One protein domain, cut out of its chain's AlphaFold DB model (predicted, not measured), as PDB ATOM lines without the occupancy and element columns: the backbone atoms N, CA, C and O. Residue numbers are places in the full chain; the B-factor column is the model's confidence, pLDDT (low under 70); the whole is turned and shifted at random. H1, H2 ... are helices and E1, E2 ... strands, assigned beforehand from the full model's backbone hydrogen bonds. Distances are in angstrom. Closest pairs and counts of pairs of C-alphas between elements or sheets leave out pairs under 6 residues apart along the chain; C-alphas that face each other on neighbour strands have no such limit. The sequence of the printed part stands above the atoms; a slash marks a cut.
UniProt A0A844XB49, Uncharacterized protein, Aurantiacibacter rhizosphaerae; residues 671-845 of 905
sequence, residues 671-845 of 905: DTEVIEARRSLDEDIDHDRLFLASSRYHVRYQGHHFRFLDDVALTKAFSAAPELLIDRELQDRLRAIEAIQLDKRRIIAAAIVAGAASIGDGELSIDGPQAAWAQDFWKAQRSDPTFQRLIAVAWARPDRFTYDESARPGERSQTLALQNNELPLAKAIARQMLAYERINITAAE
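Overview. This is residues 671 to 845 of the 905 residues of an uncharacterized protein of Aurantiacibacter rhizosphaerae (UniProt A0A844XB49). A long helix, H4, runs through the middle; H5, H6 and the hairpin of E3 and E4 gather about its last part, while H1, H3 and the hairpin of E1 and E2 lie about its first part. The helical hairpin of H7 and H8 packs on H4 from one side, H8 crossing it at 60 degrees. The printed part has 175 residues, with eight named helices and four named strands in the order H1 E1 E2 H2 H3 H4 E3 E4 H5 H6 H7 H8; each sheet is one antiparallel pair, and the class is mostly helix. The whole is compact, with a radius of gyration of the C-alphas of 16.4 A and spans of 49 by 35 by 27 A.

Arrangement. Start with H1, residues 672 to 683, which is close to but not clearly touching H4, residues 728 to 753; their closest C-alphas, of Arg 678 and Leu 730, are 6.2 A apart. Next, E1, residues 699 to 701, and E2, residues 704 to 706, form an antiparallel hairpin, with N 699 and O 706 3.0 A apart, within hydrogen-bond range. H2, residues 712 to 717, is close to but not clearly touching H3, residues 722 to 726; the closest C-alphas, of Thr 715 and Pro 722, are 6.7 A apart. H4 is the hub, touching four helices. E3, residues 757 to 760, and E4, residues 763 to 766, form another antiparallel hairpin, with N 758 and O 765 2.8 A apart, within hydrogen-bond range. H5, residues 771 to 781, only just touches H4, with 3 pairs of C-alphas within 8 A, closest at Ile 748 and Ala 774, 6.6 A. H6, residues 785 to 794, touches H4 through residues 745 to 753 of H4 alone, closest at the C-alphas of Ala 749 and Ile 791, 4.9 A. H7, residues 811 to 819, and H8, residues 823 to 845, form a helical hairpin at a shallow tilt of 12 degrees, closest at the C-alphas of Gln 814 and Ala 826, 4.9 A. H8 touches H4 with residues 825 to 833 alone, at a steep tilt of 60 degrees, closest at the C-alphas of Ala 736 and Ile 829, 4.7 A. Every O i to N i+4 pair is within hydrogen-bond range in H1, H2 and H4 to H8; in H3 it is 0 of 1, beside 2 of 2 O i to N i+3 pairs.

Along the chain. Find C-alpha 672 at (347.613, 361.555, 392.114), where H1 begins its 15.7 A. H4 begins at C-alpha 728, (340.313, 369.916, 381.097), and runs 37.3 A; H5 spans 15.2 A and H6 14.1 A. H8 runs 33.3 A to C-alpha 845 at (327.590, 337.060, 381.655).

Size, cuts and confidence. The two C-alphas farthest apart, of Asp 671 and Gly 755, are 49.6 A apart. The printed part has no cut, and its long links are H1 to E1 and H6 to H7. Mean pLDDT of the printed part is 78.3; residues under 70 include 693 to 704, 719 to 723 and 835 to 845.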
ATOM      1  N   ASP A 671     349.461 364.258 388.628       67.12
ATOM      2  CA  ASP A 671     349.073 364.438 390.033       67.12
ATOM      3  C   ASP A 671     348.079 363.352 390.466       67.12
ATOM      4  O   ASP A 671     347.046 363.127 389.826       67.12
ATOM      5  N   THR A 672     348.384 362.691 391.586       70.62
ATOM      6  CA  THR A 672     347.613 361.555 392.114       70.62
ATOM      7  C   THR A 672     346.132 361.897 392.269       70.62
ATOM      8  O   THR A 672     345.287 361.109 391.866       70.62
ATOM      9  N   GLU A 673     345.812 363.104 392.742       68.69
ATOM     10  CA  GLU A 673     344.436 363.581 392.941       68.69
ATOM     11  C   GLU A 673     343.664 363.738 391.619       68.69
ATOM     12  O   GLU A 673     342.473 363.438 391.543       68.69
ATOM     13  N   VAL A 674     344.338 364.153 390.541       70.06
ATOM     14  CA  VAL A 674     343.735 364.285 389.205       70.06
ATOM     15  C   VAL A 674     343.506 362.905 388.586       70.06
ATOM     16  O   VAL A 674     342.468 362.660 387.965       70.06
ATOM     17  N   ILE A 675     344.452 361.982 388.772       72.25
ATOM     18  CA  ILE A 675     344.316 360.584 388.345       72.25
ATOM     19  C   ILE A 675     343.176 359.902 389.112       72.25
ATOM     20  O   ILE A 675     342.347 359.232 388.495       72.25
ATOM     21  N   GLU A 676     343.098 360.099 390.428       75.81
ATOM     22  CA  GLU A 676     342.033 359.577 391.287       75.81
ATOM     23  C   GLU A 676     340.672 360.171 390.926       75.81
ATOM     24  O   GLU A 676     339.712 359.424 390.788       75.81
ATOM     25  N   ALA A 677     340.582 361.474 390.651       76.19
ATOM     26  CA  ALA A 677     339.349 362.104 390.179       76.19
ATOM     27  C   ALA A 677     338.857 361.523 388.846       76.19
ATOM     28  O   ALA A 677     337.660 361.287 388.664       76.19
ATOM     29  N   ARG A 678     339.776 361.268 387.907       79.19
ATOM     30  CA  ARG A 678     339.454 360.647 386.614       79.19
ATOM     31  C   ARG A 678     339.005 359.199 386.782       79.19
ATOM     32  O   ARG A 678     338.039 358.808 386.133       79.19
ATOM     33  N   ARG A 679     339.670 358.432 387.652       76.25
ATOM     34  CA  ARG A 679     339.261 357.064 388.006       76.25
ATOM     35  C   ARG A 679     337.906 357.048 388.691       76.25
ATOM     36  O   ARG A 679     337.052 356.281 388.281       76.25
ATOM     37  N   SER A 680     337.670 357.943 389.645       79.62
ATOM     38  CA  SER A 680     336.396 358.020 390.356       79.62
ATOM     39  C   SER A 680     335.241 358.362 389.415       79.62
ATOM     40  O   SER A 680     334.173 357.759 389.496       79.62
ATOM     41  N   LEU A 681     335.463 359.249 388.436       83.12
ATOM     42  CA  LEU A 681     334.473 359.483 387.385       83.12
ATOM     43  C   LEU A 681     334.216 358.231 386.530       83.12
ATOM     44  O   LEU A 681     333.069 357.984 386.173       83.12
ATOM     45  N   ASP A 682     335.251 357.474 386.169       75.44
ATOM     46  CA  ASP A 682     335.112 356.291 385.313       75.44
ATOM     47  C   ASP A 682     334.528 355.069 386.055       75.44
ATOM     48  O   ASP A 682     333.802 354.291 385.440       75.44
ATOM     49  N   GLU A 683     334.841 354.892 387.343       75.69
ATOM     50  CA  GLU A 683     334.604 353.649 388.098       75.69
ATOM     51  C   GLU A 683     333.547 353.789 389.208       75.69
ATOM     52  O   GLU A 683     332.753 352.868 389.406       75.69
ATOM     53  N   ASP A 684     333.490 354.926 389.913       76.62
ATOM     54  CA  ASP A 684     332.636 355.082 391.104       76.62
ATOM     55  C   ASP A 684     331.289 355.746 390.799       76.62
ATOM     56  O   ASP A 684     330.307 355.586 391.534       76.62
ATOM     57  N   ILE A 685     331.238 356.541 389.732       82.62
ATOM     58  CA  ILE A 685     330.051 357.299 389.358       82.62
ATOM     59  C   ILE A 685     329.282 356.529 388.292       82.62
ATOM     60  O   ILE A 685     329.760 356.321 387.184       82.62
ATOM     61  N   ASP A 686     328.034 356.179 388.601       82.19
ATOM     62  CA  ASP A 686     327.104 355.656 387.603       82.19
ATOM     63  C   ASP A 686     326.800 356.750 386.572       82.19
ATOM     64  O   ASP A 686     326.051 357.703 386.832       82.19
ATOM     65  N   HIS A 687     327.401 356.609 385.389       86.81
ATOM     66  CA  HIS A 687     327.255 357.570 384.305       86.81
ATOM     67  C   HIS A 687     325.797 357.737 383.913       86.81
ATOM     68  O   HIS A 687     325.390 358.851 383.607       86.81
ATOM     69  N   ASP A 688     324.979 356.690 383.981       84.69
ATOM     70  CA  ASP A 688     323.579 356.747 383.573       84.69
ATOM     71  C   ASP A 688     322.701 357.499 384.579       84.69
ATOM     72  O   ASP A 688     321.540 357.764 384.285       84.69
ATOM     73  N   ARG A 689     323.240 357.937 385.725       82.94
ATOM     74  CA  ARG A 689     322.562 358.827 386.688       82.94
ATOM     75  C   ARG A 689     322.965 360.292 386.575       82.94
ATOM     76  O   ARG A 689     322.322 361.139 387.194       82.94
ATOM     77  N   LEU A 690     323.990 360.608 385.787       86.00
ATOM     78  CA  LEU A 690     324.398 361.990 385.543       86.00
ATOM     79  C   LEU A 690     323.438 362.645 384.546       86.00
ATOM     80  O   LEU A 690     323.123 362.052 383.515       86.00
ATOM     81  N   PHE A 691     322.966 363.863 384.811       81.56
ATOM     82  CA  PHE A 691     321.994 364.523 383.928       81.56
ATOM     83  C   PHE A 691     322.630 365.398 382.852       81.56
ATOM     84  O   PHE A 691     321.900 365.795 381.950       81.56
ATOM     85  N   LEU A 692     323.930 365.716 382.967       82.19
ATOM     86  CA  LEU A 692     324.867 366.405 382.045       82.19
ATOM     87  C   LEU A 692     324.271 367.288 380.924       82.19
ATOM     88  O   LEU A 692     324.541 368.487 380.872       82.19
ATOM     89  N   ALA A 693     323.407 366.755 380.066       68.31
ATOM     90  CA  ALA A 693     322.604 367.469 379.070       68.31
ATOM     91  C   ALA A 693     321.746 368.651 379.593       68.31
ATOM     92  O   ALA A 693     321.246 369.440 378.787       68.31
ATOM     93  N   SER A 694     321.540 368.792 380.911       61.44
ATOM     94  CA  SER A 694     320.727 369.867 381.518       61.44
ATOM     95  C   SER A 694     321.511 370.975 382.242       61.44
ATOM     96  O   SER A 694     320.887 371.899 382.777       61.44
ATOM     97  N   SER A 695     322.850 370.926 382.232       66.00
ATOM     98  CA  SER A 695     323.692 371.891 382.955       66.00
ATOM     99  C   SER A 695     323.410 373.349 382.562       66.00
ATOM    100  O   SER A 695     323.379 373.707 381.381       66.00
ATOM    101  N   ARG A 696     323.209 374.210 383.569       58.62
ATOM    102  CA  ARG A 696     322.912 375.648 383.413       58.62
ATOM    103  C   ARG A 696     324.167 376.498 383.278       58.62
ATOM    104  O   ARG A 696     324.075 377.651 382.850       58.62
ATOM    105  N   TYR A 697     325.321 375.953 383.651       62.00
ATOM    106  CA  TYR A 697     326.592 376.655 383.594       62.00
ATOM    107  C   TYR A 697     327.387 376.191 382.384       62.00
ATOM    108  O   TYR A 697     327.928 375.092 382.349       62.00
ATOM    109  N   HIS A 698     327.477 377.070 381.390       68.88
ATOM    110  CA  HIS A 698     328.428 376.943 380.296       68.88
ATOM    111  C   HIS A 698     329.270 378.210 380.243       68.88
ATOM    112  O   HIS A 698     328.785 379.288 379.893       68.88
ATOM    113  N   VAL A 699     330.539 378.078 380.612       67.69
ATOM    114  CA  VAL A 699     331.510 379.170 380.563       67.69
ATOM    115  C   VAL A 699     332.567 378.831 379.523       67.69
ATOM    116  O   VAL A 699     333.116 377.730 379.511       67.69
ATOM    117  N   ARG A 700     332.855 379.786 378.635       66.38
ATOM    118  CA  ARG A 700     333.970 379.696 377.689       66.38
ATOM    119  C   ARG A 700     335.090 380.622 378.145       66.38
ATOM    120  O   ARG A 700     334.855 381.818 378.320       66.38
ATOM    121  N   TYR A 701     336.292 380.084 378.314       62.03
ATOM    122  CA  TYR A 701     337.467 380.851 378.724       62.03
ATOM    123  C   TYR A 701     338.717 380.315 378.017       62.03
ATOM    124  O   TYR A 701     338.943 379.111 377.999       62.03
ATOM    125  N   GLN A 702     339.481 381.207 377.371       65.25
ATOM    126  CA  GLN A 702     340.674 380.875 376.567       65.25
ATOM    127  C   GLN A 702     340.464 379.717 375.565       65.25
ATOM    128  O   GLN A 702     341.330 378.881 375.355       65.25
ATOM    129  N   GLY A 703     339.283 379.649 374.942       62.97
ATOM    130  CA  GLY A 703     338.948 378.599 373.974       62.97
ATOM    131  C   GLY A 703     338.467 377.277 374.585       62.97
ATOM    132  O   GLY A 703     337.880 376.482 373.855       62.97
ATOM    133  N   HIS A 704     338.601 377.079 375.900       66.25
ATOM    134  CA  HIS A 704     338.096 375.908 376.621       66.25
ATOM    135  C   HIS A 704     336.651 376.096 377.089       66.25
ATOM    136  O   HIS A 704     336.192 377.217 377.334       66.25
ATOM    137  N   HIS A 705     335.923 374.982 377.171       70.50
ATOM    138  CA  HIS A 705     334.509 374.932 377.526       70.50
ATOM    139  C   HIS A 705     334.365 374.237 378.879       70.50
ATOM    140  O   HIS A 705     334.653 373.051 378.975       70.50
ATOM    141  N   PHE A 706     333.888 374.965 379.887       75.00
ATOM    142  CA  PHE A 706     333.612 374.435 381.222       75.00
ATOM    143  C   PHE A 706     332.100 374.309 381.396       75.00
ATOM    144  O   PHE A 706     331.368 375.300 381.255       75.00
ATOM    145  N   ARG A 707     331.637 373.077 381.611       76.00
ATOM    146  CA  ARG A 707     330.227 372.675 381.668       76.00
ATOM    147  C   ARG A 707     330.000 371.722 382.851       76.00
ATOM    148  O   ARG A 707     330.948 371.256 383.470       76.00
ATOM    149  N   PHE A 708     328.740 371.445 383.182       83.00
ATOM    150  CA  PHE A 708     328.335 370.430 384.175       83.00
ATOM    151  C   PHE A 708     328.649 370.751 385.646       83.00
ATOM    152  O   PHE A 708     328.506 369.889 386.507       83.00
ATOM    153  N   LEU A 709     329.004 372.003 385.959       75.38
ATOM    154  CA  LEU A 709     329.386 372.437 387.315       75.38
ATOM    155  C   LEU A 709     328.215 372.485 388.320       75.38
ATOM    156  O   LEU A 709     328.415 372.796 389.489       75.38
ATOM    157  N   ASP A 710     326.991 372.223 387.867       72.12
ATOM    158  CA  ASP A 710     325.762 372.157 388.663       72.12
ATOM    159  C   ASP A 710     325.117 370.774 388.712       72.12
ATOM    160  O   ASP A 710     324.006 370.642 389.229       72.12
ATOM    161  N   ASP A 711     325.775 369.745 388.176       81.62
ATOM    162  CA  ASP A 711     325.267 368.388 388.331       81.62
ATOM    163  C   ASP A 711     325.391 367.971 389.807       81.62
ATOM    164  O   ASP A 711     326.465 368.026 390.410       81.62
ATOM    165  N   VAL A 712     324.263 367.610 390.424       75.44
ATOM    166  CA  VAL A 712     324.179 367.322 391.865       75.44
ATOM    167  C   VAL A 712     325.000 366.087 392.240       75.44
ATOM    168  O   VAL A 712     325.568 366.035 393.330       75.44
ATOM    169  N   ALA A 713     325.091 365.096 391.350       79.75
ATOM    170  CA  ALA A 713     325.882 363.900 391.609       79.75
ATOM    171  C   ALA A 713     327.380 364.218 391.531       79.75
ATOM    172  O   ALA A 713     328.123 363.827 392.430       79.75
ATOM    173  N   LEU A 714     327.804 365.008 390.535       81.19
ATOM    174  CA  LEU A 714     329.196 365.456 390.418       81.19
ATOM    175  C   LEU A 714     329.603 366.375 391.573       81.19
ATOM    176  O   LEU A 714     330.610 366.139 392.228       81.19
ATOM    177  N   THR A 715     328.810 367.398 391.884       75.56
ATOM    178  CA  THR A 715     329.115 368.329 392.986       75.56
ATOM    179  C   THR A 715     329.166 367.635 394.345       75.56
ATOM    180  O   THR A 715     329.940 368.039 395.207       75.56
ATOM    181  N   LYS A 716     328.392 366.560 394.538       77.38
ATOM    182  CA  LYS A 716     328.482 365.725 395.738       77.38
ATOM    183  C   LYS A 716     329.741 364.852 395.740       77.38
ATOM    184  O   LYS A 716     330.430 364.816 396.759       77.38
ATOM    185  N   ALA A 717     330.037 364.176 394.628       76.94
ATOM    186  CA  ALA A 717     331.199 363.295 394.493       76.94
ATOM    187  C   ALA A 717     332.524 364.055 394.662       76.94
ATOM    188  O   ALA A 717     333.412 363.604 395.372       76.94
ATOM    189  N   PHE A 718     332.605 365.263 394.106       74.88
ATOM    190  CA  PHE A 718     333.782 366.128 394.174       74.88
ATOM    191  C   PHE A 718     333.663 367.208 395.259       74.88
ATOM    192  O   PHE A 718     334.343 368.221 395.196       74.88
ATOM    193  N   SER A 719     332.809 367.022 396.270       69.75
ATOM    194  CA  SER A 719     332.573 368.045 397.306       69.75
ATOM    195  C   SER A 719     333.823 368.411 398.117       69.75
ATOM    196  O   SER A 719     333.933 369.547 398.574       69.75
ATOM    197  N   ALA A 720     334.762 367.473 398.273       65.50
ATOM    198  CA  ALA A 720     336.037 367.696 398.957       65.50
ATOM    199  C   ALA A 720     337.085 368.420 398.090       65.50
ATOM    200  O   ALA A 720     337.974 369.055 398.643       65.50
ATOM    201  N   ALA A 721     336.965 368.332 396.761       65.94
ATOM    202  CA  ALA A 721     337.888 368.926 395.790       65.94
ATOM    203  C   ALA A 721     337.114 369.409 394.538       65.94
ATOM    204  O   ALA A 721     337.265 368.852 393.441       65.94
ATOM    205  N   PRO A 722     336.212 370.402 394.685       67.25
ATOM    206  CA  PRO A 722     335.299 370.838 393.622       67.25
ATOM    207  C   PRO A 722     336.025 371.415 392.407       67.25
ATOM    208  O   PRO A 722     335.500 371.440 391.295       67.25
ATOM    209  N   GLU A 723     337.242 371.885 392.604       64.56
ATOM    210  CA  GLU A 723     338.083 372.472 391.587       64.56
ATOM    211  C   GLU A 723     338.589 371.466 390.539       64.56
ATOM    212  O   GLU A 723     338.837 371.842 389.386       64.56
ATOM    213  N   LEU A 724     338.628 370.173 390.877       72.06
ATOM    214  CA  LEU A 724     338.944 369.097 389.933       72.06
ATOM    215  C   LEU A 724     337.881 368.978 388.831       72.06
ATOM    216  O   LEU A 724     338.206 368.589 387.712       72.06
ATOM    217  N   LEU A 725     336.641 369.431 389.075       74.19
ATOM    218  CA  LEU A 725     335.597 369.511 388.044       74.19
ATOM    219  C   LEU A 725     335.936 370.482 386.912       74.19
ATOM    220  O   LEU A 725     335.338 370.400 385.843       74.19
ATOM    221  N   ILE A 726     336.879 371.398 387.118       72.81
ATOM    222  CA  ILE A 726     337.329 372.356 386.103       72.81
ATOM    223  C   ILE A 726     338.548 371.793 385.336       72.81
ATOM    224  O   ILE A 726     338.996 372.418 384.376       72.81
ATOM    225  N   ASP A 727     339.064 370.602 385.684       74.81
ATOM    226  CA  ASP A 727     340.118 369.934 384.910       74.81
ATOM    227  C   ASP A 727     339.683 369.710 383.458       74.81
ATOM    228  O   ASP A 727     338.554 369.307 383.159       74.81
ATOM    229  N   ARG A 728     340.606 369.962 382.530       74.56
ATOM    230  CA  ARG A 728     340.313 369.916 381.097       74.56
ATOM    231  C   ARG A 728     339.987 368.502 380.631       74.56
ATOM    232  O   ARG A 728     339.045 368.326 379.864       74.56
ATOM    233  N   GLU A 729     340.759 367.508 381.063       75.69
ATOM    234  CA  GLU A 729     340.525 366.128 380.637       75.69
ATOM    235  C   GLU A 729     339.244 365.576 381.265       75.69
ATOM    236  O   GLU A 729     338.476 364.896 380.586       75.69
ATOM    237  N   LEU A 730     338.969 365.917 382.527       80.12
ATOM    238  CA  LEU A 730     337.713 365.560 383.184       80.12
ATOM    239  C   LEU A 730     336.501 366.177 382.465       80.12
ATOM    240  O   LEU A 730     335.517 365.489 382.209       80.12
ATOM    241  N   GLN A 731     336.595 367.441 382.044       83.56
ATOM    242  CA  GLN A 731     335.570 368.093 381.223       83.56
ATOM    243  C   GLN A 731     335.395 367.420 379.855       83.56
ATOM    244  O   GLN A 731     334.263 367.205 379.421       83.56
ATOM    245  N   ASP A 732     336.484 367.036 379.185       79.56
ATOM    246  CA  ASP A 732     336.415 366.319 377.907       79.56
ATOM    247  C   ASP A 732     335.778 364.921 378.071       79.56
ATOM    248  O   ASP A 732     334.974 364.507 377.230       79.56
ATOM    249  N   ARG A 733     336.048 364.223 379.183       83.31
ATOM    250  CA  ARG A 733     335.405 362.945 379.545       83.31
ATOM    251  C   ARG A 733     333.915 363.113 379.826       83.31
ATOM    252  O   ARG A 733     333.111 362.378 379.259       83.31
ATOM    253  N   LEU A 734     333.525 364.119 380.607       88.12
ATOM    254  CA  LEU A 734     332.115 364.434 380.861       88.12
ATOM    255  C   LEU A 734     331.364 364.785 379.570       88.12
ATOM    256  O   LEU A 734     330.215 364.385 379.396       88.12
ATOM    257  N   ARG A 735     332.012 365.473 378.621       86.88
ATOM    258  CA  ARG A 735     331.437 365.726 377.287       86.88
ATOM    259  C   ARG A 735     331.278 364.448 376.466       86.88
ATOM    260  O   ARG A 735     330.294 364.326 375.740       86.88
ATOM    261  N   ALA A 736     332.213 363.506 376.568       86.56
ATOM    262  CA  ALA A 736     332.081 362.204 375.922       86.56
ATOM    263  C   ALA A 736     330.916 361.392 376.516       86.56
ATOM    264  O   ALA A 736     330.115 360.842 375.762       86.56
ATOM    265  N   ILE A 737     330.770 361.392 377.846       88.69
ATOM    266  CA  ILE A 737     329.645 360.752 378.543       88.69
ATOM    267  C   ILE A 737     328.318 361.408 378.131       88.69
ATOM    268  O   ILE A 737     327.396 360.700 377.733       88.69
ATOM    269  N   GLU A 738     328.234 362.747 378.120       89.56
ATOM    270  CA  GLU A 738     327.058 363.491 377.630       89.56
ATOM    271  C   GLU A 738     326.681 363.050 376.207       89.56
ATOM    272  O   GLU A 738     325.509 362.801 375.922       89.56
ATOM    273  N   ALA A 739     327.658 362.923 375.309       87.81
ATOM    274  CA  ALA A 739     327.414 362.531 373.925       87.81
ATOM    275  C   ALA A 739     326.832 361.109 373.814       87.81
ATOM    276  O   ALA A 739     325.847 360.893 373.105       87.81
ATOM    277  N   ILE A 740     327.378 360.156 374.576       88.38
ATOM    278  CA  ILE A 740     326.870 358.778 374.620       88.38
ATOM    279  C   ILE A 740     325.459 358.745 375.213       88.38
ATOM    280  O   ILE A 740     324.570 358.118 374.637       88.38
ATOM    281  N   GLN A 741     325.214 359.464 376.311       89.56
ATOM    282  CA  GLN A 741     323.878 359.583 376.896       89.56
ATOM    283  C   GLN A 741     322.878 360.184 375.906       89.56
ATOM    284  O   GLN A 741     321.748 359.712 375.807       89.56
ATOM    285  N   LEU A 742     323.263 361.211 375.145       89.12
ATOM    286  CA  LEU A 742     322.398 361.800 374.122       89.12
ATOM    287  C   LEU A 742     322.045 360.790 373.027       89.12
ATOM    288  O   LEU A 742     320.896 360.772 372.580       89.12
ATOM    289  N   ASP A 743     322.980 359.930 372.631       89.44
ATOM    290  CA  ASP A 743     322.697 358.843 371.694       89.44
ATOM    291  C   ASP A 743     321.800 357.766 372.314       89.44
ATOM    292  O   ASP A 743     320.812 357.400 371.681       89.44
ATOM    293  N   LYS A 744     322.033 357.343 373.568       90.00
ATOM    294  CA  LYS A 744     321.123 356.444 374.312       90.00
ATOM    295  C   LYS A 744     319.692 356.983 374.306       90.00
ATOM    296  O   LYS A 744     318.747 356.286 373.934       90.00
ATOM    297  N   ARG A 745     319.536 358.267 374.643       91.19
ATOM    298  CA  ARG A 745     318.241 358.958 374.642       91.19
ATOM    299  C   ARG A 745     317.612 358.968 373.250       91.19
ATOM    300  O   ARG A 745     316.405 358.782 373.132       91.19
ATOM    301  N   ARG A 746     318.403 359.189 372.196       89.69
ATOM    302  CA  ARG A 746     317.923 359.185 370.804       89.69
ATOM    303  C   ARG A 746     317.497 357.804 370.334       89.69
ATOM    304  O   ARG A 746     316.472 357.727 369.672       89.69
ATOM    305  N   ILE A 747     318.249 356.759 370.671       89.88
ATOM    306  CA  ILE A 747     317.926 355.371 370.322       89.88
ATOM    307  C   ILE A 747     316.600 354.982 370.973       89.88
ATOM    308  O   ILE A 747     315.688 354.564 370.269       89.88
ATOM    309  N   ILE A 748     316.437 355.239 372.276       90.19
ATOM    310  CA  ILE A 748     315.171 354.988 372.985       90.19
ATOM    311  C   ILE A 748     314.032 355.796 372.360       90.19
ATOM    312  O   ILE A 748     312.960 355.265 372.090       90.19
ATOM    313  N   ALA A 749     314.259 357.080 372.077       89.56
ATOM    314  CA  ALA A 749     313.241 357.921 371.465       89.56
ATOM    315  C   ALA A 749     312.861 357.446 370.047       89.56
ATOM    316  O   ALA A 749     311.688 357.506 369.688       89.56
ATOM    317  N   ALA A 750     313.814 356.931 369.263       88.31
ATOM    318  CA  ALA A 750     313.561 356.325 367.958       88.31
ATOM    319  C   ALA A 750     312.794 355.001 368.080       88.31
ATOM    320  O   ALA A 750     311.813 354.813 367.366       88.31
ATOM    321  N   ALA A 751     313.179 354.138 369.025       87.56
ATOM    322  CA  ALA A 751     312.511 352.867 369.301       87.56
ATOM    323  C   ALA A 751     311.038 353.072 369.669       87.56
ATOM    324  O   ALA A 751     310.162 352.387 369.146       87.56
ATOM    325  N   ILE A 752     310.752 354.067 370.519       86.56
ATOM    326  CA  ILE A 752     309.381 354.371 370.943       86.56
ATOM    327  C   ILE A 752     308.518 354.786 369.749       86.56
ATOM    328  O   ILE A 752     307.385 354.338 369.601       86.56
ATOM    329  N   VAL A 753     309.044 355.643 368.876       86.00
ATOM    330  CA  VAL A 753     308.269 356.178 367.749       86.00
ATOM    331  C   VAL A 753     308.131 355.162 366.614       86.00
ATOM    332  O   VAL A 753     307.119 355.159 365.918       86.00
ATOM    333  N   ALA A 754     309.111 354.273 366.451       84.50
ATOM    334  CA  ALA A 754     309.014 353.129 365.549       84.50
ATOM    335  C   ALA A 754     308.045 352.042 366.057       84.50
ATOM    336  O   ALA A 754     307.742 351.111 365.316       84.50
ATOM    337  N   GLY A 755     307.554 352.154 367.297       82.50
ATOM    338  CA  GLY A 755     306.676 351.168 367.928       82.50
ATOM    339  C   GLY A 755     307.402 349.935 368.475       82.50
ATOM    340  O   GLY A 755     306.740 349.013 368.937       82.50
ATOM    341  N   ALA A 756     308.739 349.923 368.454       84.50
ATOM    342  CA  ALA A 756     309.573 348.857 369.016       84.50
ATOM    343  C   ALA A 756     309.728 348.961 370.547       84.50
ATOM    344  O   ALA A 756     310.144 348.011 371.205       84.50
ATOM    345  N   ALA A 757     309.386 350.115 371.124       87.06
ATOM    346  CA  ALA A 757     309.336 350.336 372.561       87.06
ATOM    347  C   ALA A 757     308.050 351.071 372.958       87.06
ATOM    348  O   ALA A 757     307.500 351.865 372.197       87.06
ATOM    349  N   SER A 758     307.578 350.857 374.179       85.44
ATOM    350  CA  SER A 758     306.414 351.539 374.745       85.44
ATOM    351  C   SER A 758     306.692 351.964 376.184       85.44
ATOM    352  O   SER A 758     307.529 351.379 376.863       85.44
ATOM    353  N   ILE A 759     306.020 353.019 376.649       86.12
ATOM    354  CA  ILE A 759     306.118 353.467 378.043       86.12
ATOM    355  C   ILE A 759     304.758 353.249 378.705       86.12
ATOM    356  O   ILE A 759     303.791 353.920 378.344       86.12
ATOM    357  N   GLY A 760     304.695 352.326 379.664       77.75
ATOM    358  CA  GLY A 760     303.509 352.013 380.468       77.75
ATOM    359  C   GLY A 760     303.815 352.216 381.949       77.75
ATOM    360  O   GLY A 760     304.908 351.884 382.393       77.75
ATOM    361  N   ASP A 761     302.910 352.848 382.702       76.25
ATOM    362  CA  ASP A 761     303.078 353.148 384.140       76.25
ATOM    363  C   ASP A 761     304.414 353.832 384.515       76.25
ATOM    364  O   ASP A 761     304.919 353.743 385.634       76.25
ATOM    365  N   GLY A 762     304.992 354.578 383.566       78.50
ATOM    366  CA  GLY A 762     306.268 355.277 383.736       78.50
ATOM    367  C   GLY A 762     307.514 354.395 383.588       78.50
ATOM    368  O   GLY A 762     308.625 354.891 383.815       78.50
ATOM    369  N   GLU A 763     307.364 353.134 383.190       85.69
ATOM    370  CA  GLU A 763     308.448 352.211 382.845       85.69
ATOM    371  C   GLU A 763     308.539 352.004 381.331       85.69
ATOM    372  O   GLU A 763     307.540 352.095 380.619       85.69
ATOM    373  N   LEU A 764     309.755 351.773 380.834       88.75
ATOM    374  CA  LEU A 764     310.004 351.479 379.426       88.75
ATOM    375  C   LEU A 764     309.894 349.967 379.226       88.75
ATOM    376  O   LEU A 764     310.573 349.212 379.911       88.75
ATOM    377  N   SER A 765     309.073 349.548 378.273       86.31
ATOM    378  CA  SER A 765     309.038 348.191 377.739       86.31
ATOM    379  C   SER A 765     309.622 348.221 376.332       86.31
ATOM    380  O   SER A 765     309.182 349.002 375.490       86.31
ATOM    381  N   ILE A 766     310.655 347.428 376.094       86.25
ATOM    382  CA  ILE A 766     311.359 347.321 374.814       86.25
ATOM    383  C   ILE A 766     311.890 345.896 374.717       86.25
ATOM    384  O   ILE A 766     312.417 345.381 375.703       86.25
ATOM    385  N   ASP A 767     311.744 345.291 373.544       74.50
ATOM    386  CA  ASP A 767     312.213 343.938 373.261       74.50
ATOM    387  C   ASP A 767     313.478 343.977 372.387       74.50
ATOM    388  O   ASP A 767     313.768 344.967 371.714       74.50
ATOM    389  N   GLY A 768     314.257 342.893 372.402       74.75
ATOM    390  CA  GLY A 768     315.462 342.758 371.582       74.75
ATOM    391  C   GLY A 768     316.773 343.131 372.293       74.75
ATOM    392  O   GLY A 768     316.809 343.328 373.509       74.75
ATOM    393  N   PRO A 769     317.897 343.203 371.554       72.56
ATOM    394  CA  PRO A 769     319.243 343.297 372.133       72.56
ATOM    395  C   PRO A 769     319.504 344.604 372.896       72.56
ATOM    396  O   PRO A 769     320.421 344.674 373.711       72.56
ATOM    397  N   GLN A 770     318.695 345.638 372.661       77.56
ATOM    398  CA  GLN A 770     318.808 346.929 373.337       77.56
ATOM    399  C   GLN A 770     318.028 346.987 374.663       77.56
ATOM    400  O   GLN A 770     318.171 347.959 375.403       77.56
ATOM    401  N   ALA A 771     317.219 345.968 374.980       79.50
ATOM    402  CA  ALA A 771     316.220 346.046 376.038       79.50
ATOM    403  C   ALA A 771     316.802 346.322 377.430       79.50
ATOM    404  O   ALA A 771     316.374 347.260 378.100       79.50
ATOM    405  N   ALA A 772     317.807 345.543 377.837       80.00
ATOM    406  CA  ALA A 772     318.355 345.591 379.191       80.00
ATOM    407  C   ALA A 772     318.888 346.990 379.558       80.00
ATOM    408  O   ALA A 772     318.389 347.628 380.482       80.00
ATOM    409  N   TRP A 773     319.836 347.519 378.777       86.25
ATOM    410  CA  TRP A 773     320.429 348.826 379.076       86.25
ATOM    411  C   TRP A 773     319.439 349.978 378.866       86.25
ATOM    412  O   TRP A 773     319.498 350.975 379.584       86.25
ATOM    413  N   ALA A 774     318.520 349.876 377.897       87.50
ATOM    414  CA  ALA A 774     317.563 350.940 377.609       87.50
ATOM    415  C   ALA A 774     316.560 351.134 378.755       87.50
ATOM    416  O   ALA A 774     316.216 352.272 379.087       87.50
ATOM    417  N   GLN A 775     316.116 350.039 379.375       88.81
ATOM    418  CA  GLN A 775     315.205 350.073 380.520       88.81
ATOM    419  C   GLN A 775     315.878 350.658 381.766       88.81
ATOM    420  O   GLN A 775     315.294 351.517 382.433       88.81
ATOM    421  N   ASP A 776     317.118 350.259 382.049       85.25
ATOM    422  CA  ASP A 776     317.877 350.772 383.194       85.25
ATOM    423  C   ASP A 776     318.224 352.253 383.023       85.25
ATOM    424  O   ASP A 776     317.972 353.071 383.916       85.25
ATOM    425  N   PHE A 777     318.679 352.635 381.829       89.69
ATOM    426  CA  PHE A 777     318.930 354.029 381.488       89.69
ATOM    427  C   PHE A 777     317.655 354.875 381.592       89.69
ATOM    428  O   PHE A 777     317.678 355.983 382.130       89.69
ATOM    429  N   TRP A 778     316.514 354.354 381.128       89.69
ATOM    430  CA  TRP A 778     315.225 355.023 381.292       89.69
ATOM    431  C   TRP A 778     314.885 355.248 382.763       89.69
ATOM    432  O   TRP A 778     314.519 356.361 383.137       89.69
ATOM    433  N   LYS A 779     315.040 354.237 383.623       87.94
ATOM    434  CA  LYS A 779     314.769 354.378 385.061       87.94
ATOM    435  C   LYS A 779     315.622 355.475 385.696       87.94
ATOM    436  O   LYS A 779     315.090 356.264 386.481       87.94
ATOM    437  N   ALA A 780     316.896 355.565 385.319       85.12
ATOM    438  CA  ALA A 780     317.817 356.570 385.838       85.12
ATOM    439  C   ALA A 780     317.550 357.984 385.284       85.12
ATOM    440  O   ALA A 780     317.685 358.971 386.005       85.12
ATOM    441  N   GLN A 781     317.116 358.096 384.025       87.06
ATOM    442  CA  GLN A 781     317.052 359.372 383.301       87.06
ATOM    443  C   GLN A 781     315.633 359.885 383.035       87.06
ATOM    444  O   GLN A 781     315.477 361.006 382.549       87.06
ATOM    445  N   ARG A 782     314.574 359.131 383.363       83.69
ATOM    446  CA  ARG A 782     313.179 359.544 383.105       83.69
ATOM    447  C   ARG A 782     312.801 360.858 383.785       83.69
ATOM    448  O   ARG A 782     311.903 361.547 383.308       83.69
ATOM    449  N   SER A 783     313.468 361.232 384.876       81.44
ATOM    450  CA  SER A 783     313.254 362.521 385.538       81.44
ATOM    451  C   SER A 783     313.947 363.697 384.843       81.44
ATOM    452  O   SER A 783     313.629 364.838 385.175       81.44
ATOM    453  N   ASP A 784     314.860 363.463 383.889       81.62
ATOM    454  CA  ASP A 784     315.529 364.536 383.152       81.62
ATOM    455  C   ASP A 784     314.544 365.214 382.171       81.62
ATOM    456  O   ASP A 784     314.092 364.597 381.192       81.62
ATOM    457  N   PRO A 785     314.235 366.514 382.355       75.56
ATOM    458  CA  PRO A 785     313.343 367.248 381.463       75.56
ATOM    459  C   PRO A 785     313.830 367.303 380.010       75.56
ATOM    460  O   PRO A 785     313.020 367.469 379.099       75.56
ATOM    461  N   THR A 786     315.139 367.215 379.767       79.12
ATOM    462  CA  THR A 786     315.723 367.224 378.420       79.12
ATOM    463  C   THR A 786     315.505 365.897 377.700       79.12
ATOM    464  O   THR A 786     315.223 365.912 376.502       79.12
ATOM    465  N   PHE A 787     315.519 364.768 378.417       86.12
ATOM    466  CA  PHE A 787     315.174 363.468 377.843       86.12
ATOM    467  C   PHE A 787     313.673 363.374 377.541       86.12
ATOM    468  O   PHE A 787     313.291 363.023 376.427       86.12
ATOM    469  N   GLN A 788     312.819 363.829 378.464       81.31
ATOM    470  CA  GLN A 788     311.372 363.914 378.224       81.31
ATOM    471  C   GLN A 788     311.036 364.815 377.031       81.31
ATOM    472  O   GLN A 788     310.170 364.495 376.217       81.31
ATOM    473  N   ARG A 789     311.763 365.928 376.871       80.25
ATOM    474  CA  ARG A 789     311.664 366.769 375.673       80.25
ATOM    475  C   ARG A 789     312.152 366.052 374.427       80.25
ATOM    476  O   ARG A 789     311.516 366.225 373.403       80.25
ATOM    477  N   LEU A 790     313.244 365.286 374.480       83.88
ATOM    478  CA  LEU A 790     313.731 364.546 373.316       83.88
ATOM    479  C   LEU A 790     312.715 363.500 372.860       83.88
ATOM    480  O   LEU A 790     312.467 363.404 371.668       83.88
ATOM    481  N   ILE A 791     312.077 362.783 373.784       83.50
ATOM    482  CA  ILE A 791     310.993 361.847 373.461       83.50
ATOM    483  C   ILE A 791     309.808 362.607 372.892       83.50
ATOM    484  O   ILE A 791     309.352 362.289 371.800       83.50
ATOM    485  N   ALA A 792     309.376 363.683 373.550       76.81
ATOM    486  CA  ALA A 792     308.352 364.558 372.997       76.81
ATOM    487  C   ALA A 792     308.764 365.170 371.655       76.81
ATOM    488  O   ALA A 792     307.871 365.607 370.950       76.81
ATOM    489  N   VAL A 793     310.066 365.216 371.320       80.44
ATOM    490  CA  VAL A 793     310.640 365.644 370.036       80.44
ATOM    491  C   VAL A 793     310.742 364.502 369.027       80.44
ATOM    492  O   VAL A 793     310.676 364.750 367.834       80.44
ATOM    493  N   ALA A 794     310.856 363.256 369.461       78.50
ATOM    494  CA  ALA A 794     310.816 362.097 368.586       78.50
ATOM    495  C   ALA A 794     309.374 361.782 368.195       78.50
ATOM    496  O   ALA A 794     309.101 361.691 367.011       78.50
ATOM    497  N   TRP A 795     308.448 361.766 369.160       76.06
ATOM    498  CA  TRP A 795     306.999 361.897 368.940       76.06
ATOM    499  C   TRP A 795     306.612 363.274 368.450       76.06
ATOM    500  O   TRP A 795     305.459 363.486 368.077       76.06
ATOM    501  N   ALA A 796     307.538 364.240 368.586       70.50
ATOM    502  CA  ALA A 796     307.407 365.452 367.834       70.50
ATOM    503  C   ALA A 796     307.619 365.010 366.436       70.50
ATOM    504  O   ALA A 796     306.530 365.168 366.001       70.50
ATOM    505  N   ARG A 797     308.800 364.525 365.909       74.00
ATOM    506  CA  ARG A 797     309.477 364.300 364.555       74.00
ATOM    507  C   ARG A 797     309.960 362.831 364.234       74.00
ATOM    508  O   ARG A 797     311.171 362.697 364.088       74.00
ATOM    509  N   PRO A 798     309.187 361.738 363.964       76.31
ATOM    510  CA  PRO A 798     309.741 360.441 363.550       76.31
ATOM    511  C   PRO A 798     310.651 360.480 362.337       76.31
ATOM    512  O   PRO A 798     311.540 359.648 362.249       76.31
ATOM    513  N   ASP A 799     310.459 361.420 361.392       75.00
ATOM    514  CA  ASP A 799     311.365 361.554 360.232       75.00
ATOM    515  C   ASP A 799     312.816 361.653 360.661       75.00
ATOM    516  O   ASP A 799     313.702 361.234 359.928       75.00
ATOM    517  N   ARG A 800     313.056 362.281 361.811       75.19
ATOM    518  CA  ARG A 800     314.399 362.585 362.297       75.19
ATOM    519  C   ARG A 800     314.975 361.482 363.180       75.19
ATOM    520  O   ARG A 800     316.132 361.593 363.586       75.19
ATOM    521  N   PHE A 801     314.183 360.457 363.480       81.94
ATOM    522  CA  PHE A 801     314.527 359.361 364.371       81.94
ATOM    523  C   PHE A 801     314.281 358.044 363.642       81.94
ATOM    524  O   PHE A 801     313.272 357.375 363.835       81.94
ATOM    525  N   THR A 802     315.220 357.687 362.771       82.00
ATOM    526  CA  THR A 802     315.276 356.348 362.189       82.00
ATOM    527  C   THR A 802     315.685 355.375 363.284       82.00
ATOM    528  O   THR A 802     316.745 355.550 363.889       82.00
ATOM    529  N   TYR A 803     314.826 354.398 363.570       82.94
ATOM    530  CA  TYR A 803     315.162 353.332 364.498       82.94
ATOM    531  C   TYR A 803     316.008 352.279 363.790       82.94
ATOM    532  O   TYR A 803     315.686 351.858 362.681       82.94
ATOM    533  N   ASP A 804     317.090 351.895 364.448       82.06
ATOM    534  CA  ASP A 804     317.988 350.831 364.036       82.06
ATOM    535  C   ASP A 804     318.231 349.952 365.265       82.06
ATOM    536  O   ASP A 804     318.789 350.397 366.274       82.06
ATOM    537  N   GLU A 805     317.760 348.708 365.185       76.00
ATOM    538  CA  GLU A 805     317.874 347.699 366.245       76.00
ATOM    539  C   GLU A 805     319.335 347.331 366.544       76.00
ATOM    540  O   GLU A 805     319.644 346.850 367.636       76.00
ATOM    541  N   SER A 806     320.246 347.594 365.602       78.81
ATOM    542  CA  SER A 806     321.679 347.330 365.731       78.81
ATOM    543  C   SER A 806     322.500 348.535 366.204       78.81
ATOM    544  O   SER A 806     323.679 348.375 366.518       78.81
ATOM    545  N   ALA A 807     321.889 349.722 366.315       81.31
ATOM    546  CA  ALA A 807     322.598 350.945 366.684       81.31
ATOM    547  C   ALA A 807     323.212 350.857 368.086       81.31
ATOM    548  O   ALA A 807     322.519 350.544 369.062       81.31
ATOM    549  N   ARG A 808     324.499 351.211 368.209       82.56
ATOM    550  CA  ARG A 808     325.176 351.269 369.511       82.56
ATOM    551  C   ARG A 808     325.269 352.705 370.034       82.56
ATOM    552  O   ARG A 808     325.597 353.626 369.278       82.56
ATOM    553  N   PRO A 809     325.017 352.934 371.336       86.69
ATOM    554  CA  PRO A 809     325.213 354.247 371.934       86.69
ATOM    555  C   PRO A 809     326.642 354.771 371.741       86.69
ATOM    556  O   PRO A 809     327.607 354.092 372.078       86.69
ATOM    557  N   GLY A 810     326.776 355.994 371.225       85.38
ATOM    558  CA  GLY A 810     328.062 356.663 371.022       85.38
ATOM    559  C   GLY A 810     328.623 356.596 369.600       85.38
ATOM    560  O   GLY A 810     329.334 357.525 369.216       85.38
ATOM    561  N   GLU A 811     328.268 355.598 368.776       87.00
ATOM    562  CA  GLU A 811     328.798 355.455 367.399       87.00
ATOM    563  C   GLU A 811     328.477 356.675 366.532       87.00
ATOM    564  O   GLU A 811     329.321 357.218 365.807       87.00
ATOM    565  N   ARG A 812     327.237 357.155 366.647       86.88
ATOM    566  CA  ARG A 812     326.771 358.336 365.924       86.88
ATOM    567  C   ARG A 812     327.512 359.586 366.384       86.88
ATOM    568  O   ARG A 812     327.963 360.368 365.545       86.88
ATOM    569  N   SER A 813     327.651 359.788 367.692       87.81
ATOM    570  CA  SER A 813     328.376 360.933 368.249       87.81
ATOM    571  C   SER A 813     329.864 360.909 367.917       87.81
ATOM    572  O   SER A 813     330.427 361.955 367.598       87.81
ATOM    573  N   GLN A 814     330.496 359.735 367.913       89.50
ATOM    574  CA  GLN A 814     331.885 359.567 367.493       89.50
ATOM    575  C   GLN A 814     332.065 359.935 366.015       89.50
ATOM    576  O   GLN A 814     332.964 360.704 365.676       89.50
ATOM    577  N   THR A 815     331.178 359.441 365.146       88.31
ATOM    578  CA  THR A 815     331.192 359.747 363.707       88.31
ATOM    579  C   THR A 815     331.032 361.247 363.460       88.31
ATOM    580  O   THR A 815     331.784 361.836 362.685       88.31
ATOM    581  N   LEU A 816     330.101 361.895 364.168       86.75
ATOM    582  CA  LEU A 816     329.898 363.344 364.089       86.75
ATOM    583  C   LEU A 816     331.113 364.131 364.603       86.75
ATOM    584  O   LEU A 816     331.499 365.123 363.987       86.75
ATOM    585  N   ALA A 817     331.745 363.694 365.696       85.94
ATOM    586  CA  ALA A 817     332.954 364.332 366.217       85.94
ATOM    587  C   ALA A 817     334.126 364.235 365.221       85.94
ATOM    588  O   ALA A 817     334.841 365.217 365.025       85.94
ATOM    589  N   LEU A 818     334.288 363.096 364.535       88.38
ATOM    590  CA  LEU A 818     335.280 362.933 363.464       88.38
ATOM    591  C   LEU A 818     334.990 363.853 362.268       88.38
ATOM    592  O   LEU A 818     335.899 364.523 361.789       88.38
ATOM    593  N   GLN A 819     333.729 363.941 361.828       89.56
ATOM    594  CA  GLN A 819     333.313 364.828 360.730       89.56
ATOM    595  C   GLN A 819     333.533 366.314 361.048       89.56
ATOM    596  O   GLN A 819     333.886 367.091 360.165       89.56
ATOM    597  N   ASN A 820     333.375 366.704 362.315       84.50
ATOM    598  CA  ASN A 820     333.588 368.074 362.781       84.50
ATOM    599  C   ASN A 820     335.062 368.396 363.100       84.50
ATOM    600  O   ASN A 820     335.347 369.470 363.629       84.50
ATOM    601  N   ASN A 821     336.005 367.498 362.782       83.38
ATOM    602  CA  ASN A 821     337.432 367.610 363.113       83.38
ATOM    603  C   ASN A 821     337.733 367.716 364.627       83.38
ATOM    604  O   ASN A 821     338.783 368.219 365.028       83.38
ATOM    605  N   GLU A 822     336.862 367.190 365.491       82.94
ATOM    606  CA  GLU A 822     337.053 367.138 366.947       82.94
ATOM    607  C   GLU A 822     337.742 365.828 367.373       82.94
ATOM    608  O   GLU A 822     337.226 365.042 368.170       82.94
ATOM    609  N   LEU A 823     338.945 365.585 366.839       81.62
ATOM    610  CA  LEU A 823     339.740 364.367 367.076       81.62
ATOM    611  C   LEU A 823     339.886 363.968 368.564       81.62
ATOM    612  O   LEU A 823     339.752 362.777 368.860       81.62
ATOM    613  N   PRO A 824     340.146 364.889 369.520       78.88
ATOM    614  CA  PRO A 824     340.240 364.535 370.939       78.88
ATOM    615  C   PRO A 824     338.918 364.020 371.518       78.88
ATOM    616  O   PRO A 824     338.916 363.023 372.236       78.88
ATOM    617  N   LEU A 825     337.795 364.650 371.158       82.19
ATOM    618  CA  LEU A 825     336.472 364.234 371.616       82.19
ATOM    619  C   LEU A 825     336.083 362.887 371.003       82.19
ATOM    620  O   LEU A 825     335.615 362.010 371.719       82.19
ATOM    621  N   ALA A 826     336.346 362.679 369.710       85.06
ATOM    622  CA  ALA A 826     336.101 361.395 369.055       85.06
ATOM    623  C   ALA A 826     336.866 360.244 369.732       85.06
ATOM    624  O   ALA A 826     336.304 359.171 369.948       85.06
ATOM    625  N   LYS A 827     338.130 360.469 370.123       83.12
ATOM    626  CA  LYS A 827     338.925 359.492 370.890       83.12
ATOM    627  C   LYS A 827     338.370 359.266 372.298       83.12
ATOM    628  O   LYS A 827     338.368 358.129 372.762       83.12
ATOM    629  N   ALA A 828     337.909 360.318 372.974       80.81
ATOM    630  CA  ALA A 828     337.302 360.207 374.299       80.81
ATOM    631  C   ALA A 828     335.975 359.428 374.258       80.81
ATOM    632  O   ALA A 828     335.777 358.540 375.082       80.81
ATOM    633  N   ILE A 829     335.120 359.684 373.258       84.94
ATOM    634  CA  ILE A 829     333.881 358.927 373.022       84.94
ATOM    635  C   ILE A 829     334.208 357.456 372.752       84.94
ATOM    636  O   ILE A 829     333.644 356.591 373.410       84.94
ATOM    637  N   ALA A 830     335.174 357.165 371.875       84.62
ATOM    638  CA  ALA A 830     335.594 355.793 371.576       84.62
ATOM    639  C   ALA A 830     336.052 355.025 372.829       84.62
ATOM    640  O   ALA A 830     335.685 353.871 373.032       84.62
ATOM    641  N   ARG A 831     336.844 355.674 373.693       81.94
ATOM    642  CA  ARG A 831     337.302 355.084 374.962       81.94
ATOM    643  C   ARG A 831     336.143 354.803 375.910       81.94
ATOM    644  O   ARG A 831     336.095 353.726 376.492       81.94
ATOM    645  N   GLN A 832     335.215 355.749 376.045       78.44
ATOM    646  CA  GLN A 832     334.044 355.572 376.901       78.44
ATOM    647  C   GLN A 832     333.116 354.476 376.356       78.44
ATOM    648  O   GLN A 832     332.636 353.655 377.127       78.44
ATOM    649  N   MET A 833     332.938 354.367 375.035       82.12
ATOM    650  CA  MET A 833     332.188 353.264 374.418       82.12
ATOM    651  C   MET A 833     332.777 351.888 374.763       82.12
ATOM    652  O   MET A 833     332.026 350.994 375.144       82.12
ATOM    653  N   LEU A 834     334.107 351.729 374.721       76.00
ATOM    654  CA  LEU A 834     334.774 350.485 375.137       76.00
ATOM    655  C   LEU A 834     334.548 350.163 376.626       76.00
ATOM    656  O   LEU A 834     334.447 348.994 376.992       76.00
ATOM    657  N   ALA A 835     334.455 351.183 377.486       68.56
ATOM    658  CA  ALA A 835     334.124 351.002 378.900       68.56
ATOM    659  C   ALA A 835     332.664 350.541 379.089       68.56
ATOM    660  O   ALA A 835     332.417 349.584 379.824       68.56
ATOM    661  N   TYR A 836     331.712 351.135 378.355       65.25
ATOM    662  CA  TYR A 836     330.310 350.694 378.340       65.25
ATOM    663  C   TYR A 836     330.143 349.253 377.841       65.25
ATOM    664  O   TYR A 836     329.360 348.491 378.411       65.25
ATOM    665  N   GLU A 837     330.870 348.860 376.790       65.44
ATOM    666  CA  GLU A 837     330.818 347.497 376.250       65.44
ATOM    667  C   GLU A 837     331.356 346.468 377.254       65.44
ATOM    668  O   GLU A 837     330.751 345.410 377.415       65.44
ATOM    669  N   ARG A 838     332.417 346.793 378.007       60.41
ATOM    670  CA  ARG A 838     332.923 345.926 379.086       60.41
ATOM    671  C   ARG A 838     331.889 345.712 380.190       60.41
ATOM    672  O   ARG A 838     331.654 344.567 380.556       60.41
ATOM    673  N   ILE A 839     331.229 346.776 380.661       55.78
ATOM    674  CA  ILE A 839     330.216 346.703 381.731       55.78
ATOM    675  C   ILE A 839     329.011 345.854 381.290       55.78
ATOM    676  O   ILE A 839     328.573 344.977 382.039       55.78
ATOM    677  N   ASN A 840     328.534 346.037 380.053       49.81
ATOM    678  CA  ASN A 840     327.413 345.270 379.497       49.81
ATOM    679  C   ASN A 840     327.749 343.791 379.231       49.81
ATOM    680  O   ASN A 840     326.866 342.949 379.381       49.81
ATOM    681  N   ILE A 841     328.999 343.450 378.891       48.06
ATOM    682  CA  ILE A 841     329.437 342.048 378.768       48.06
ATOM    683  C   ILE A 841     329.427 341.366 380.147       48.06
ATOM    684  O   ILE A 841     328.830 340.301 380.279       48.06
ATOM    685  N   THR A 842     329.940 342.008 381.207       44.81
ATOM    686  CA  THR A 842     329.853 341.472 382.585       44.81
ATOM    687  C   THR A 842     328.414 341.329 383.105       44.81
ATOM    688  O   THR A 842     328.124 340.397 383.855       44.81
ATOM    689  N   ALA A 843     327.495 342.220 382.712       40.78
ATOM    690  CA  ALA A 843     326.074 342.140 383.077       40.78
ATOM    691  C   ALA A 843     325.300 341.077 382.268       40.78
ATOM    692  O   ALA A 843     324.352 340.473 382.771       40.78
ATOM    693  N   ALA A 844     325.712 340.812 381.024       39.41
ATOM    694  CA  ALA A 844     325.177 339.725 380.208       39.41
ATOM    695  C   ALA A 844     325.726 338.346 380.630       39.41
ATOM    696  O   ALA A 844     325.014 337.346 380.530       39.41
ATOM    697  N   GLU A 845     326.961 338.283 381.138       37.62
ATOM    698  CA  GLU A 845     327.590 337.060 381.655       37.62
ATOM    699  C   GLU A 845     327.093 336.676 383.059       37.62
ATOM    700  O   GLU A 845     326.933 335.489 383.330       37.62
TER     701      GLU A 845